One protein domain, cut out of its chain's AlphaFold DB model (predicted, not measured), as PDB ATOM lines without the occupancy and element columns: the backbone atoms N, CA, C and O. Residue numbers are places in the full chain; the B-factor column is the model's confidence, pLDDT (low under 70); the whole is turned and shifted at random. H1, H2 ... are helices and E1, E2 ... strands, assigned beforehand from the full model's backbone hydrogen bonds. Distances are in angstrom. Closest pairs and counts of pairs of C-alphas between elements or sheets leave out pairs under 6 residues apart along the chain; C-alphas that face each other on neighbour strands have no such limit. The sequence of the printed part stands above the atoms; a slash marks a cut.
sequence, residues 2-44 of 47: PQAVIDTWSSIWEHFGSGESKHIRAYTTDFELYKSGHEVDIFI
ATOM      1  N   PRO A   2      36.377   3.395  -4.420       86.75
ATOM      2  CA  PRO A   2      35.832   2.033  -4.531       86.75
ATOM      3  C   PRO A   2      35.228   1.737  -5.908       86.75
ATOM      4  O   PRO A   2      35.547   0.722  -6.512       86.75
ATOM      5  N   GLN A   3      34.440   2.676  -6.445       93.06
ATOM      6  CA  GLN A   3      33.821   2.511  -7.760       93.06
ATOM      7  C   GLN A   3      34.851   2.428  -8.896       93.06
ATOM      8  O   GLN A   3      34.761   1.540  -9.727       93.06
ATOM      9  N   ALA A   4      35.878   3.285  -8.884       92.94
ATOM     10  CA  ALA A   4      36.914   3.285  -9.918       92.94
ATOM     11  C   ALA A   4      37.680   1.950  -9.981       92.94
ATOM     12  O   ALA A   4      37.971   1.461 -11.067       92.94
ATOM     13  N   VAL A   5      37.964   1.334  -8.827       95.69
ATOM     14  CA  VAL A   5      38.591   0.003  -8.760       95.69
ATOM     15  C   VAL A   5      37.659  -1.070  -9.337       95.69
ATOM     16  O   VAL A   5      38.095  -1.881 -10.153       95.69
ATOM     17  N   ILE A   6      36.372  -1.047  -8.969       96.62
ATOM     18  CA  ILE A   6      35.355  -1.991  -9.470       96.62
ATOM     19  C   ILE A   6      35.207  -1.893 -10.994       96.62
ATOM     20  O   ILE A   6      35.205  -2.913 -11.690       96.62
ATOM     21  N   ASP A   7      35.116  -0.671 -11.515       96.75
ATOM     22  CA  ASP A   7      34.958  -0.417 -12.946       96.75
ATOM     23  C   ASP A   7      36.206  -0.881 -13.711       96.75
ATOM     24  O   ASP A   7      36.096  -1.579 -14.719       96.75
ATOM     25  N   THR A   8      37.400  -0.591 -13.180       96.56
ATOM     26  CA  THR A   8      38.674  -1.008 -13.789       96.56
ATOM     27  C   THR A   8      38.791  -2.530 -13.850       96.56
ATOM     28  O   THR A   8      39.150  -3.078 -14.892       96.56
ATOM     29  N   TRP A   9      38.432  -3.243 -12.778       97.12
ATOM     30  CA  TRP A   9      38.400  -4.708 -12.798       97.12
ATOM     31  C   TRP A   9      37.405  -5.249 -13.822       97.12
ATOM     32  O   TRP A   9      37.736  -6.199 -14.530       97.12
ATOM     33  N   SER A  10      36.220  -4.646 -13.936       96.75
ATOM     34  CA  SER A  10      35.218  -5.048 -14.932       96.75
ATOM     35  C   SER A  10      35.778  -4.939 -16.354       96.75
ATOM     36  O   SER A  10      35.684  -5.898 -17.121       96.75
ATOM     37  N   SER A  11      36.463  -3.838 -16.674       95.38
ATOM     38  CA  SER A  11      37.137  -3.658 -17.967       95.38
ATOM     39  C   SER A  11      38.285  -4.649 -18.192       95.38
ATOM     40  O   SER A  11      38.460  -5.140 -19.306       95.38
ATOM     41  N   ILE A  12      39.059  -4.985 -17.154       95.12
ATOM     42  CA  ILE A  12      40.110  -6.014 -17.238       95.12
ATOM     43  C   ILE A  12      39.491  -7.376 -17.574       95.12
ATOM     44  O   ILE A  12      39.981  -8.077 -18.462       95.12
ATOM     45  N   TRP A  13      38.405  -7.758 -16.897       94.19
ATOM     46  CA  TRP A  13      37.705  -9.014 -17.170       94.19
ATOM     47  C   TRP A  13      37.156  -9.072 -18.591       94.19
ATOM     48  O   TRP A  13      37.334 -10.089 -19.258       94.19
ATOM     49  N   GLU A  14      36.549  -7.991 -19.073       94.62
ATOM     50  CA  GLU A  14      36.070  -7.891 -20.452       94.62
ATOM     51  C   GLU A  14      37.220  -8.022 -21.461       94.62
ATOM     52  O   GLU A  14      37.132  -8.820 -22.394       94.62
ATOM     53  N   HIS A  15      38.338  -7.325 -21.228       93.06
ATOM     54  CA  HIS A  15      39.512  -7.365 -22.103       93.06
ATOM     55  C   HIS A  15      40.080  -8.781 -22.274       93.06
ATOM     56  O   HIS A  15      40.420  -9.180 -23.387       93.06
ATOM     57  N   PHE A  16      40.196  -9.549 -21.187       92.69
ATOM     58  CA  PHE A  16      40.705 -10.924 -21.249       92.69
ATOM     59  C   PHE A  16      39.626 -11.955 -21.618       92.69
ATOM     60  O   PHE A  16      39.963 -13.034 -22.105       92.69
ATOM     61  N   GLY A  17      38.347 -11.646 -21.394       89.75
ATOM     62  CA  GLY A  17      37.210 -12.517 -21.696       89.75
ATOM     63  C   GLY A  17      36.734 -12.460 -23.149       89.75
ATOM     64  O   GLY A  17      36.123 -13.417 -23.615       89.75
ATOM     65  N   SER A  18      37.039 -11.385 -23.885       86.19
ATOM     66  CA  SER A  18      36.625 -11.204 -25.287       86.19
ATOM     67  C   SER A  18      37.301 -12.164 -26.274       86.19
ATOM     68  O   SER A  18      36.865 -12.277 -27.416       86.19
ATOM     69  N   GLY A  19      38.368 -12.857 -25.861       74.56
ATOM     70  CA  GLY A  19      39.139 -13.761 -26.723       74.56
ATOM     71  C   GLY A  19      40.068 -13.054 -27.719       74.56
ATOM     72  O   GLY A  19      40.813 -13.727 -28.427       74.56
ATOM     73  N   GLU A  20      40.078 -11.718 -27.750       75.94
ATOM     74  CA  GLU A  20      40.946 -10.917 -28.629       75.94
ATOM     75  C   GLU A  20      42.261 -10.479 -27.961       75.94
ATOM     76  O   GLU A  20      43.117  -9.856 -28.597       75.94
ATOM     77  N   SER A  21      42.453 -10.782 -26.672       79.88
ATOM     78  CA  SER A  21      43.662 -10.357 -25.971       79.88
ATOM     79  C   SER A  21      44.894 -11.102 -26.487       79.88
ATOM     80  O   SER A  21      44.972 -12.328 -26.465       79.88
ATOM     81  N   LYS A  22      45.908 -10.332 -26.899       87.06
ATOM     82  CA  LYS A  22      47.237 -10.849 -27.265       87.06
ATOM     83  C   LYS A  22      48.013 -11.400 -26.066       87.06
ATOM     84  O   LYS A  22      49.024 -12.068 -26.262       87.06
ATOM     85  N   HIS A  23      47.573 -11.088 -24.851       90.56
ATOM     86  CA  HIS A  23      48.236 -11.478 -23.615       90.56
ATOM     87  C   HIS A  23      47.388 -12.515 -22.878       90.56
ATOM     88  O   HIS A  23      46.168 -12.397 -22.788       90.56
ATOM     89  N   ILE A  24      48.043 -13.525 -22.308       91.12
ATOM     90  CA  ILE A  24      47.388 -14.558 -21.502       91.12
ATOM     91  C   ILE A  24      47.709 -14.277 -20.041       91.12
ATOM     92  O   ILE A  24      48.879 -14.150 -19.685       91.12
ATOM     93  N   ARG A  25      46.690 -14.216 -19.178       93.88
ATOM     94  CA  ARG A  25      46.907 -14.059 -17.734       93.88
ATOM     95  C   ARG A  25      47.699 -15.246 -17.178       93.88
ATOM     96  O   ARG A  25      47.405 -16.408 -17.472       93.88
ATOM     97  N   ALA A  26      48.702 -14.951 -16.357       95.44
ATOM     98  CA  ALA A  26      49.502 -15.956 -15.665       95.44
ATOM     99  C   ALA A  26      48.768 -16.563 -14.464       95.44
ATOM    100  O   ALA A  26      49.092 -17.682 -14.073       95.44
ATOM    101  N   TYR A  27      47.775 -15.853 -13.910       93.12
ATOM    102  CA  TYR A  27      47.018 -16.257 -12.718       93.12
ATOM    103  C   TYR A  27      47.911 -16.602 -11.511       93.12
ATOM    104  O   TYR A  27      47.591 -17.488 -10.723       93.12
ATOM    105  N   THR A  28      49.046 -15.911 -11.375       97.06
ATOM    106  CA  THR A  28      49.970 -16.065 -10.244       97.06
ATOM    107  C   THR A  28      49.649 -15.064  -9.142       97.06
ATOM    108  O   THR A  28      49.141 -15.429  -8.086       97.06
ATOM    109  N   THR A  29      49.941 -13.786  -9.365       96.38
ATOM    110  CA  THR A  29      49.635 -12.711  -8.420       96.38
ATOM    111  C   THR A  29      49.393 -11.423  -9.186       96.38
ATOM    112  O   THR A  29      50.296 -10.905  -9.838       96.38
ATOM    113  N   ASP A  30      48.177 -10.915  -9.049       97.31
ATOM    114  CA  ASP A  30      47.786  -9.581  -9.479       97.31
ATOM    115  C   ASP A  30      47.684  -8.699  -8.227       97.31
ATOM    116  O   ASP A  30      47.402  -9.207  -7.136       97.31
ATOM    117  N   PHE A  31      47.917  -7.395  -8.349       96.69
ATOM    118  CA  PHE A  31      47.819  -6.489  -7.203       96.69
ATOM    119  C   PHE A  31      47.400  -5.073  -7.595       96.69
ATOM    120  O   PHE A  31      47.595  -4.623  -8.724       96.69
ATOM    121  N   GLU A  32      46.845  -4.370  -6.614       97.38
ATOM    122  CA  GLU A  32      46.418  -2.978  -6.711       97.38
ATOM    123  C   GLU A  32      47.443  -2.090  -5.994       97.38
ATOM    124  O   GLU A  32      47.722  -2.273  -4.806       97.38
ATOM    125  N   LEU A  33      48.012  -1.121  -6.706       96.69
ATOM    126  CA  LEU A  33      48.925  -0.127  -6.156       96.69
ATOM    127  C   LEU A  33      48.184   1.196  -5.971       96.69
ATOM    128  O   LEU A  33      48.005   1.966  -6.912       96.69
ATOM    129  N   TYR A  34      47.789   1.477  -4.734       95.19
ATOM    130  CA  TYR A  34      47.161   2.740  -4.353       95.19
ATOM    131  C   TYR A  34      48.226   3.824  -4.171       95.19
ATOM    132  O   TYR A  34      48.855   3.920  -3.118       95.19
ATOM    133  N   LYS A  35      48.439   4.645  -5.201       93.50
ATOM    134  CA  LYS A  35      49.424   5.740  -5.162       93.50
ATOM    135  C   LYS A  35      48.939   6.930  -4.338       93.50
ATOM    136  O   LYS A  35      49.745   7.640  -3.743       93.50
ATOM    137  N   SER A  36      47.629   7.171  -4.320       92.94
ATOM    138  CA  SER A  36      47.011   8.261  -3.562       92.94
ATOM    139  C   SER A  36      45.533   7.977  -3.274       92.94
ATOM    140  O   SER A  36      44.990   6.946  -3.665       92.94
ATOM    141  N   GLY A  37      44.842   8.925  -2.631       90.94
ATOM    142  CA  GLY A  37      43.390   8.864  -2.431       90.94
ATOM    143  C   GLY A  37      42.554   8.987  -3.715       90.94
ATOM    144  O   GLY A  37      41.331   8.878  -3.635       90.94
ATOM    145  N   HIS A  38      43.181   9.221  -4.873       92.06
ATOM    146  CA  HIS A  38      42.504   9.416  -6.162       92.06
ATOM    147  C   HIS A  38      43.119   8.613  -7.318       92.06
ATOM    148  O   HIS A  38      42.605   8.685  -8.430       92.06
ATOM    149  N   GLU A  39      44.191   7.854  -7.076       95.19
ATOM    150  CA  GLU A  39      44.921   7.125  -8.116       95.19
ATOM    151  C   GLU A  39      45.272   5.712  -7.648       95.19
ATOM    152  O   GLU A  39      45.786   5.512  -6.542       95.19
ATOM    153  N   VAL A  40      44.989   4.740  -8.510       95.38
ATOM    154  CA  VAL A  40      45.280   3.321  -8.315       95.38
ATOM    155  C   VAL A  40      45.695   2.714  -9.649       95.38
ATOM    156  O   VAL A  40      45.043   2.952 -10.664       95.38
ATOM    157  N   ASP A  41      46.750   1.907  -9.623       97.19
ATOM    158  CA  ASP A  41      47.155   1.073 -10.753       97.19
ATOM    159  C   ASP A  41      46.834  -0.390 -10.434       97.19
ATOM    160  O   ASP A  41      47.069  -0.844  -9.314       97.19
ATOM    161  N   ILE A  42      46.343  -1.146 -11.416       97.50
ATOM    162  CA  ILE A  42      46.130  -2.594 -11.286       97.50
ATOM    163  C   ILE A  42      47.142  -3.310 -12.172       97.50
ATOM    164  O   ILE A  42      47.139  -3.151 -13.394       97.50
ATOM    165  N   PHE A  43      48.010  -4.104 -11.554       97.50
ATOM    166  CA  PHE A  43      49.025  -4.888 -12.244       97.50
ATOM    167  C   PHE A  43      48.525  -6.317 -12.430       97.50
ATOM    168  O   PHE A  43      48.210  -7.000 -11.456       97.50
ATOM    169  N   ILE A  44      48.471  -6.759 -13.689       96.94
ATOM    170  CA  ILE A  44      48.038  -8.105 -14.070       96.94
ATOM    171  C   ILE A  44      49.247  -8.912 -14.529       96.94
ATOM    172  O   ILE A  44      49.950  -8.520 -15.462       96.94
TER     173      ILE A  44
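Overview. This is residues 2 to 44 of the 47 residues of the protein "Transcription activator effector binding protein" of Halomonas sp. 'Soap Lake #7' (UniProt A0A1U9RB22). One helix, H1, runs beside a small two-stranded hairpin, E1 and E2, with E2 the strand nearer to it and only a loose contact between them. A wide loop, residues 18 to 30, swings from the end of H1 round to E1, and residues 17 to 22 stick out at one end. The printed part has 43 residues, with one named helix and two named strands in the order H1, E1, E2; the sheet is E1 - E2, antiparallel, and the class is mixed, helices and strands. The whole is only just loose, close to compact, with a radius of gyration of the C-alphas of 11.5 A, and it is elongated, spanning 33 by 20 by 12 A.

Arrangement. Start with H1, residues 2 to 17, where every O i to N i+4 pair is within hydrogen-bond range. Look next at E1, residues 31 to 34, and E2, residues 40 to 43: they form a hairpin, antiparallel at 160 degrees. C-alphas 34 and 40 face each other at 4.4 A; N 33 and O 41 are within hydrogen-bond range at 2.8 A, and so are N 43 and O 31 at 2.9 A. Then compare H1 with E2: their closest C-alphas, of Val 5 and Val 40, are 7.5 A apart.

Along the chain. Find C-alpha 2 at (35.832, 2.033, -4.531); from there H1 runs 22.5 A to C-alpha 17 at (37.210, -12.517, -21.696). E1 covers 9.7 A from Phe 31 to Tyr 34. E2 covers 9.8 A from Val 40 to Phe 43, whose C-alpha is at (49.025, -4.888, -12.244).

Size, cuts and confidence. The two C-alphas farthest apart are those of Gly 19 and Gly 37, at 33.5 A. The link from H1 to E1 is long, 13 residues, and that from E1 to E2 is tight. The printed part has no cut; its mean pLDDT is 93.0, and no printed residue is under 70.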